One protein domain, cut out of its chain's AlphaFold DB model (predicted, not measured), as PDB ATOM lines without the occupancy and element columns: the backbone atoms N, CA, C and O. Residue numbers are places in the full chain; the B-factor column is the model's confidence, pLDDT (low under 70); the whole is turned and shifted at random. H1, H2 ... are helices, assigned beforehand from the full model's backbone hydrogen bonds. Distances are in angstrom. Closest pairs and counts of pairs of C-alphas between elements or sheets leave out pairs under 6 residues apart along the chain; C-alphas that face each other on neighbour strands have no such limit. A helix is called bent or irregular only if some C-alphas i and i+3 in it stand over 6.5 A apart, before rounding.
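What this domain is: This is residues 7 to 62 of the 71 residues of the protein "M28 family peptidase" of Gemmatimonadales bacterium (UniProt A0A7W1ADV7). The model is an open U: the long helix H3 makes one arm, the unnamed stretch of residues 12 to 25 makes the other, and the short helix H2 with residues 30 to 41 makes the turn that joins them. The short helix H1 lies at the far end of the second arm, and the three helices form no common core. The printed part has 56 residues with three named helices, in the order H1, H2, H3, and no named strand; the class is all helix. The whole is only just loose, close to extended, with a radius of gyration of the C-alphas of 14.9 A, and its elongated outline spans 40 by 26 by 16 A.

How they stand to each other: Begin with H3, residues 42 to 60, which touches no helix. Look next at H2, residues 26 to 29: it is apart from H3, with no C-alpha of the one within 8 A of the other. H1, residues 7 to 11, is apart from both by the same test. In H1 and H3 every O i to N i+4 pair is within hydrogen-bond range; H2 is too short for such a pair, and its one O i to N i+3 pair is within range.

Where its parts are: Find C-alpha 42 at (20.328, 76.796, 113.890); from there H3 runs 26.7 A to C-alpha 60 at (30.777, 88.775, 92.471). H2 is neither bent nor irregular, but only just: C-alphas 26 and 29 are 6.1 A apart. H1 begins at C-alpha 7, at (46.053, 85.448, 105.848), and spans 6.2 A.

The domain as a whole: The C-alphas of Glu 33 and Leu 62, the two farthest apart, are 42.8 A from each other. Both links are long, with 14 residues between H1 and H2 and 12 between H2 and H3. Residues 9 to 15 stand free, of which 9 to 11 belong to H1, and so do residues 56 to 62, of which 56 to 60 belong to H3. The printed part has no cut, its mean pLDDT is 96.4, and no printed residue is under 70.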
ATOM      1  N   THR A   7      45.069  84.468 105.362       92.88
ATOM      2  CA  THR A   7      46.053  85.448 105.848       92.88
ATOM      3  C   THR A   7      47.197  85.670 104.844       92.88
ATOM      4  O   THR A   7      47.422  86.828 104.495       92.88
ATOM      5  N   PRO A   8      47.830  84.633 104.251       93.25
ATOM      6  CA  PRO A   8      48.910  84.848 103.279       93.25
ATOM      7  C   PRO A   8      48.460  85.563 101.997       93.25
ATOM      8  O   PRO A   8      49.257  86.209 101.324       93.25
ATOM      9  N   LEU A   9      47.179  85.444 101.628       93.94
ATOM     10  CA  LEU A   9      46.622  86.154 100.473       93.94
ATOM     11  C   LEU A   9      46.453  87.639 100.787       93.94
ATOM     12  O   LEU A   9      46.805  88.481  99.960       93.94
ATOM     13  N   ALA A  10      45.945  87.949 101.979       93.12
ATOM     14  CA  ALA A  10      45.806  89.321 102.445       93.12
ATOM     15  C   ALA A  10      47.165  90.023 102.549       93.12
ATOM     16  O   ALA A  10      47.304  91.142 102.067       93.12
ATOM     17  N   GLU A  11      48.174  89.333 103.087       92.81
ATOM     18  CA  GLU A  11      49.571  89.798 103.128       92.81
ATOM     19  C   GLU A  11      50.181  89.974 101.727       92.81
ATOM     20  O   GLU A  11      51.114  90.739 101.545       92.81
ATOM     21  N   ALA A  12      49.652  89.304 100.701       94.62
ATOM     22  CA  ALA A  12      50.052  89.507  99.308       94.62
ATOM     23  C   ALA A  12      49.219  90.594  98.588       94.62
ATOM     24  O   ALA A  12      49.213  90.655  97.352       94.62
ATOM     25  N   GLY A  13      48.459  91.408  99.328       95.12
ATOM     26  CA  GLY A  13      47.626  92.486  98.793       95.12
ATOM     27  C   GLY A  13      46.299  92.032  98.168       95.12
ATOM     28  O   GLY A  13      45.621  92.828  97.513       95.12
ATOM     29  N   VAL A  14      45.899  90.762  98.315       95.62
ATOM     30  CA  VAL A  14      44.568  90.293  97.883       95.62
ATOM     31  C   VAL A  14      43.510  90.818  98.861       95.62
ATOM     32  O   VAL A  14      43.655  90.611 100.065       95.62
ATOM     33  N   PRO A  15      42.410  91.433  98.389       94.44
ATOM     34  CA  PRO A  15      41.296  91.788  99.261       94.44
ATOM     35  C   PRO A  15      40.743  90.551  99.966       94.44
ATOM     36  O   PRO A  15      40.335  89.588  99.317       94.44
ATOM     37  N   ALA A  16      40.728  90.588 101.292       93.06
ATOM     38  CA  ALA A  16      40.264  89.499 102.135       93.06
ATOM     39  C   ALA A  16      39.187  89.997 103.099       93.06
ATOM     40  O   ALA A  16      39.208  91.144 103.545       93.06
ATOM     41  N   MET A  17      38.253  89.112 103.432       91.19
ATOM     42  CA  MET A  17      37.204  89.350 104.414       91.19
ATOM     43  C   MET A  17      37.047  88.099 105.271       91.19
ATOM     44  O   MET A  17      37.204  86.982 104.784       91.19
ATOM     45  N   GLU A  18      36.714  88.295 106.537       91.62
ATOM     46  CA  GLU A  18      36.359  87.234 107.470       91.62
ATOM     47  C   GLU A  18      35.009  87.557 108.106       91.62
ATOM     48  O   GLU A  18      34.664  88.727 108.297       91.62
ATOM     49  N   LEU A  19      34.247  86.511 108.416       93.44
ATOM     50  CA  LEU A  19      33.027  86.624 109.197       93.44
ATOM     51  C   LEU A  19      33.376  86.542 110.688       93.44
ATOM     52  O   LEU A  19      33.663  85.460 111.192       93.44
ATOM     53  N   ASP A  20      33.325  87.678 111.378       93.75
ATOM     54  CA  ASP A  20      33.485  87.745 112.833       93.75
ATOM     55  C   ASP A  20      32.159  87.404 113.535       93.75
ATOM     56  O   ASP A  20      31.099  87.937 113.190       93.75
ATOM     57  N   VAL A  21      32.206  86.486 114.500       94.19
ATOM     58  CA  VAL A  21      31.038  85.935 115.208       94.19
ATOM     59  C   VAL A  21      31.293  85.905 116.714       94.19
ATOM     60  O   VAL A  21      32.430  86.003 117.169       94.19
ATOM     61  N   ASP A  22      30.242  85.720 117.516       95.69
ATOM     62  CA  ASP A  22      30.412  85.520 118.959       95.69
ATOM     63  C   ASP A  22      31.122  84.184 119.252       95.69
ATOM     64  O   ASP A  22      30.521  83.110 119.255       95.69
ATOM     65  N   GLY A  23      32.424  84.267 119.519       94.19
ATOM     66  CA  GLY A  23      33.271  83.132 119.875       94.19
ATOM     67  C   GLY A  23      33.310  82.794 121.370       94.19
ATOM     68  O   GLY A  23      34.120  81.955 121.764       94.19
ATOM     69  N   SER A  24      32.485  83.409 122.228       96.75
ATOM     70  CA  SER A  24      32.595  83.295 123.699       96.75
ATOM     71  C   SER A  24      32.545  81.858 124.243       96.75
ATOM     72  O   SER A  24      33.147  81.569 125.280       96.75
ATOM     73  N   ARG A  25      31.869  80.946 123.532       95.56
ATOM     74  CA  ARG A  25      31.760  79.513 123.875       95.56
ATOM     75  C   ARG A  25      32.623  78.595 123.008       95.56
ATOM     76  O   ARG A  25      32.659  77.394 123.260       95.56
ATOM     77  N   TYR A  26      33.324  79.125 122.004       95.31
ATOM     78  CA  TYR A  26      34.054  78.325 121.013       95.31
ATOM     79  C   TYR A  26      35.077  77.387 121.672       95.31
ATOM     80  O   TYR A  26      35.049  76.170 121.483       95.31
ATOM     81  N   PHE A  27      35.917  77.936 122.553       97.25
ATOM     82  CA  PHE A  27      36.965  77.175 123.241       97.25
ATOM     83  C   PHE A  27      36.464  76.271 124.374       97.25
ATOM     84  O   PHE A  27      37.270  75.590 125.000       97.25
ATOM     85  N   TRP A  28      35.156  76.223 124.644       97.69
ATOM     86  CA  TRP A  28      34.604  75.221 125.561       97.69
ATOM     87  C   TRP A  28      34.565  73.834 124.911       97.69
ATOM     88  O   TRP A  28      34.634  72.835 125.624       97.69
ATOM     89  N   TYR A  29      34.453  73.782 123.578       97.56
ATOM     90  CA  TYR A  29      34.258  72.539 122.825       97.56
ATOM     91  C   TYR A  29      35.347  72.276 121.780       97.56
ATOM     92  O   TYR A  29      35.592  71.112 121.466       97.56
ATOM     93  N   HIS A  30      36.014  73.318 121.271       97.06
ATOM     94  CA  HIS A  30      37.061  73.209 120.253       97.06
ATOM     95  C   HIS A  30      38.122  72.154 120.618       97.06
ATOM     96  O   HIS A  30      38.707  72.204 121.700       97.06
ATOM     97  N   HIS A  31      38.369  71.205 119.707       97.31
ATOM     98  CA  HIS A  31      39.308  70.085 119.894       97.31
ATOM     99  C   HIS A  31      38.996  69.172 121.100       97.31
ATOM    100  O   HIS A  31      39.896  68.553 121.670       97.31
ATOM    101  N   SER A  32      37.726  69.056 121.488       98.00
ATOM    102  CA  SER A  32      37.259  68.089 122.489       98.00
ATOM    103  C   SER A  32      36.284  67.082 121.879       98.00
ATOM    104  O   SER A  32      35.752  67.294 120.793       98.00
ATOM    105  N   GLU A  33      35.968  66.013 122.613       98.06
ATOM    106  CA  GLU A  33      34.893  65.080 122.231       98.06
ATOM    107  C   GLU A  33      33.502  65.743 122.212       98.06
ATOM    108  O   GLU A  33      32.561  65.197 121.641       98.06
ATOM    109  N   GLY A  34      33.360  66.919 122.836       96.62
ATOM    110  CA  GLY A  34      32.127  67.701 122.853       96.62
ATOM    111  C   GLY A  34      31.882  68.528 121.590       96.62
ATOM    112  O   GLY A  34      30.813  69.133 121.495       96.62
ATOM    113  N   ASP A  35      32.821  68.561 120.638       97.75
ATOM    114  CA  ASP A  35      32.669  69.226 119.337       97.75
ATOM    115  C   ASP A  35      31.685  68.449 118.448       97.75
ATOM    116  O   ASP A  35      32.031  67.556 117.675       97.75
ATOM    117  N   THR A  36      30.402  68.715 118.673       97.50
ATOM    118  CA  THR A  36      29.277  67.919 118.182       97.50
ATOM    119  C   THR A  36      28.129  68.835 117.765       97.50
ATOM    120  O   THR A  36      28.014  69.977 118.213       97.50
ATOM    121  N   LEU A  37      27.258  68.343 116.880       97.81
ATOM    122  CA  LEU A  37      26.221  69.166 116.243       97.81
ATOM    123  C   LEU A  37      25.218  69.786 117.222       97.81
ATOM    124  O   LEU A  37      24.629  70.814 116.906       97.81
ATOM    125  N   ASP A  38      25.011  69.203 118.402       97.62
ATOM    126  CA  ASP A  38      24.035  69.705 119.370       97.62
ATOM    127  C   ASP A  38      24.476  70.998 120.081       97.62
ATOM    128  O   ASP A  38      23.703  71.565 120.852       97.62
ATOM    129  N   LYS A  39      25.694  71.495 119.816       96.94
ATOM    130  CA  LYS A  39      26.157  72.812 120.296       96.94
ATOM    131  C   LYS A  39      25.839  73.944 119.318       96.94
ATOM    132  O   LYS A  39      25.941  75.108 119.704       96.94
ATOM    133  N   LEU A  40      25.465  73.618 118.077       96.12
ATOM    134  CA  LEU A  40      25.090  74.606 117.070       96.12
ATOM    135  C   LEU A  40      23.695  75.160 117.348       96.12
ATOM    136  O   LEU A  40      22.731  74.407 117.493       96.12
ATOM    137  N   ASP A  41      23.573  76.485 117.325       97.44
ATOM    138  CA  ASP A  41      22.279  77.147 117.218       97.44
ATOM    139  C   ASP A  41      21.889  77.279 115.729       97.44
ATOM    140  O   ASP A  41      22.620  77.897 114.945       97.44
ATOM    141  N   PRO A  42      20.744  76.719 115.291       98.00
ATOM    142  CA  PRO A  42      20.328  76.796 113.890       98.00
ATOM    143  C   PRO A  42      20.098  78.228 113.387       98.00
ATOM    144  O   PRO A  42      20.266  78.494 112.198       98.00
ATOM    145  N   GLY A  43      19.712  79.153 114.270       98.50
ATOM    146  CA  GLY A  43      19.505  80.559 113.933       98.50
ATOM    147  C   GLY A  43      20.822  81.302 113.714       98.50
ATOM    148  O   GLY A  43      20.942  82.063 112.754       98.50
ATOM    149  N   GLU A  44      21.826  81.062 114.558       97.81
ATOM    150  CA  GLU A  44      23.198  81.548 114.360       97.81
ATOM    151  C   GLU A  44      23.776  81.030 113.044       97.81
ATOM    152  O   GLU A  44      24.224  81.832 112.222       97.81
ATOM    153  N   LEU A  45      23.662  79.724 112.784       97.69
ATOM    154  CA  LEU A  45      24.126  79.126 111.533       97.69
ATOM    155  C   LEU A  45      23.428  79.736 110.310       97.69
ATOM    156  O   LEU A  45      24.090  80.102 109.339       97.69
ATOM    157  N   ALA A  46      22.101  79.898 110.355       98.56
ATOM    158  CA  ALA A  46      21.346  80.508 109.264       98.56
ATOM    159  C   ALA A  46      21.784  81.957 108.986       98.56
ATOM    160  O   ALA A  46      21.855  82.363 107.825       98.56
ATOM    161  N   ARG A  47      22.129  82.732 110.025       98.56
ATOM    162  CA  ARG A  47      22.685  84.086 109.862       98.56
ATOM    163  C   ARG A  47      24.063  84.066 109.207       98.56
ATOM    164  O   ARG A  47      24.286  84.871 108.306       98.56
ATOM    165  N   CYS A  48      24.947  83.143 109.591       98.12
ATOM    166  CA  CYS A  48      26.247  82.979 108.934       98.12
ATOM    167  C   CYS A  48      26.081  82.645 107.446       98.12
ATOM    168  O   CYS A  48      26.714  83.269 106.597       98.12
ATOM    169  N   VAL A  49      25.170  81.719 107.117       98.44
ATOM    170  CA  VAL A  49      24.842  81.373 105.725       98.44
ATOM    171  C   VAL A  49      24.336  82.595 104.961       98.44
ATOM    172  O   VAL A  49      24.824  82.872 103.868       98.44
ATOM    173  N   ALA A  50      23.393  83.351 105.530       98.56
ATOM    174  CA  ALA A  50      22.850  84.545 104.890       98.56
ATOM    175  C   ALA A  50      23.929  85.613 104.651       98.56
ATOM    176  O   ALA A  50      24.013  86.155 103.550       98.56
ATOM    177  N   ALA A  51      24.778  85.886 105.647       98.06
ATOM    178  CA  ALA A  51      25.863  86.857 105.534       98.06
ATOM    179  C   ALA A  51      26.858  86.468 104.429       98.06
ATOM    180  O   ALA A  51      27.162  87.287 103.561       98.06
ATOM    181  N   MET A  52      27.301  85.207 104.412       97.69
ATOM    182  CA  MET A  52      28.225  84.700 103.393       97.69
ATOM    183  C   MET A  52      27.603  84.710 101.996       97.69
ATOM    184  O   MET A  52      28.266  85.107 101.042       97.69
ATOM    185  N   ALA A  53      26.333  84.318 101.866       98.44
ATOM    186  CA  ALA A  53      25.632  84.314 100.585       98.44
ATOM    187  C   ALA A  53      25.477  85.728 100.011       98.44
ATOM    188  O   ALA A  53      25.765  85.945  98.835       98.44
ATOM    189  N   VAL A  54      25.066  86.695 100.838       98.38
ATOM    190  CA  VAL A  54      24.934  88.098 100.417       98.38
ATOM    191  C   VAL A  54      26.294  88.678 100.046       98.38
ATOM    192  O   VAL A  54      26.418  89.279  98.983       98.38
ATOM    193  N   MET A  55      27.317  88.468 100.877       97.12
ATOM    194  CA  MET A  55      28.675  88.940 100.605       97.12
ATOM    195  C   MET A  55      29.204  88.384  99.281       97.12
ATOM    196  O   MET A  55      29.613  89.158  98.418       97.12
ATOM    197  N   ALA A  56      29.132  87.064  99.087       97.25
ATOM    198  CA  ALA A  56      29.632  86.416  97.881       97.25
ATOM    199  C   ALA A  56      28.886  86.891  96.630       97.25
ATOM    200  O   ALA A  56      29.523  87.192  95.623       97.25
ATOM    201  N   TYR A  57      27.555  86.998  96.701       98.38
ATOM    202  CA  TYR A  57      26.743  87.492  95.591       98.38
ATOM    203  C   TYR A  57      27.112  88.931  95.228       98.38
ATOM    204  O   TYR A  57      27.428  89.210  94.077       98.38
ATOM    205  N   VAL A  58      27.110  89.838  96.210       97.88
ATOM    206  CA  VAL A  58      27.358  91.263  95.966       97.88
ATOM    207  C   VAL A  58      28.760  91.480  95.413       97.88
ATOM    208  O   VAL A  58      28.896  92.177  94.417       97.88
ATOM    209  N   VAL A  59      29.791  90.874  96.013       97.31
ATOM    210  CA  VAL A  59      31.181  91.036  95.552       97.31
ATOM    211  C   VAL A  59      31.374  90.469  94.144       97.31
ATOM    212  O   VAL A  59      32.102  91.064  93.352       97.31
ATOM    213  N   ALA A  60      30.715  89.355  93.811       97.50
ATOM    214  CA  ALA A  60      30.777  88.775  92.471       97.50
ATOM    215  C   ALA A  60      30.054  89.620  91.405       97.50
ATOM    216  O   ALA A  60      30.434  89.555  90.239       97.50
ATOM    217  N   ASP A  61      29.038  90.394  91.799       98.31
ATOM    218  CA  ASP A  61      28.203  91.217  90.909       98.31
ATOM    219  C   ASP A  61      28.640  92.696  90.856       98.31
ATOM    220  O   ASP A  61      27.991  93.524  90.212       98.31
ATOM    221  N   LEU A  62      29.737  93.072  91.527       98.12
ATOM    222  CA  LEU A  62      30.264  94.434  91.438       98.12
ATOM    223  C   LEU A  62      30.694  94.757  89.992       98.12
ATOM    224  O   LEU A  62      31.328  93.930  89.334       98.12
TER     225      LEU A  62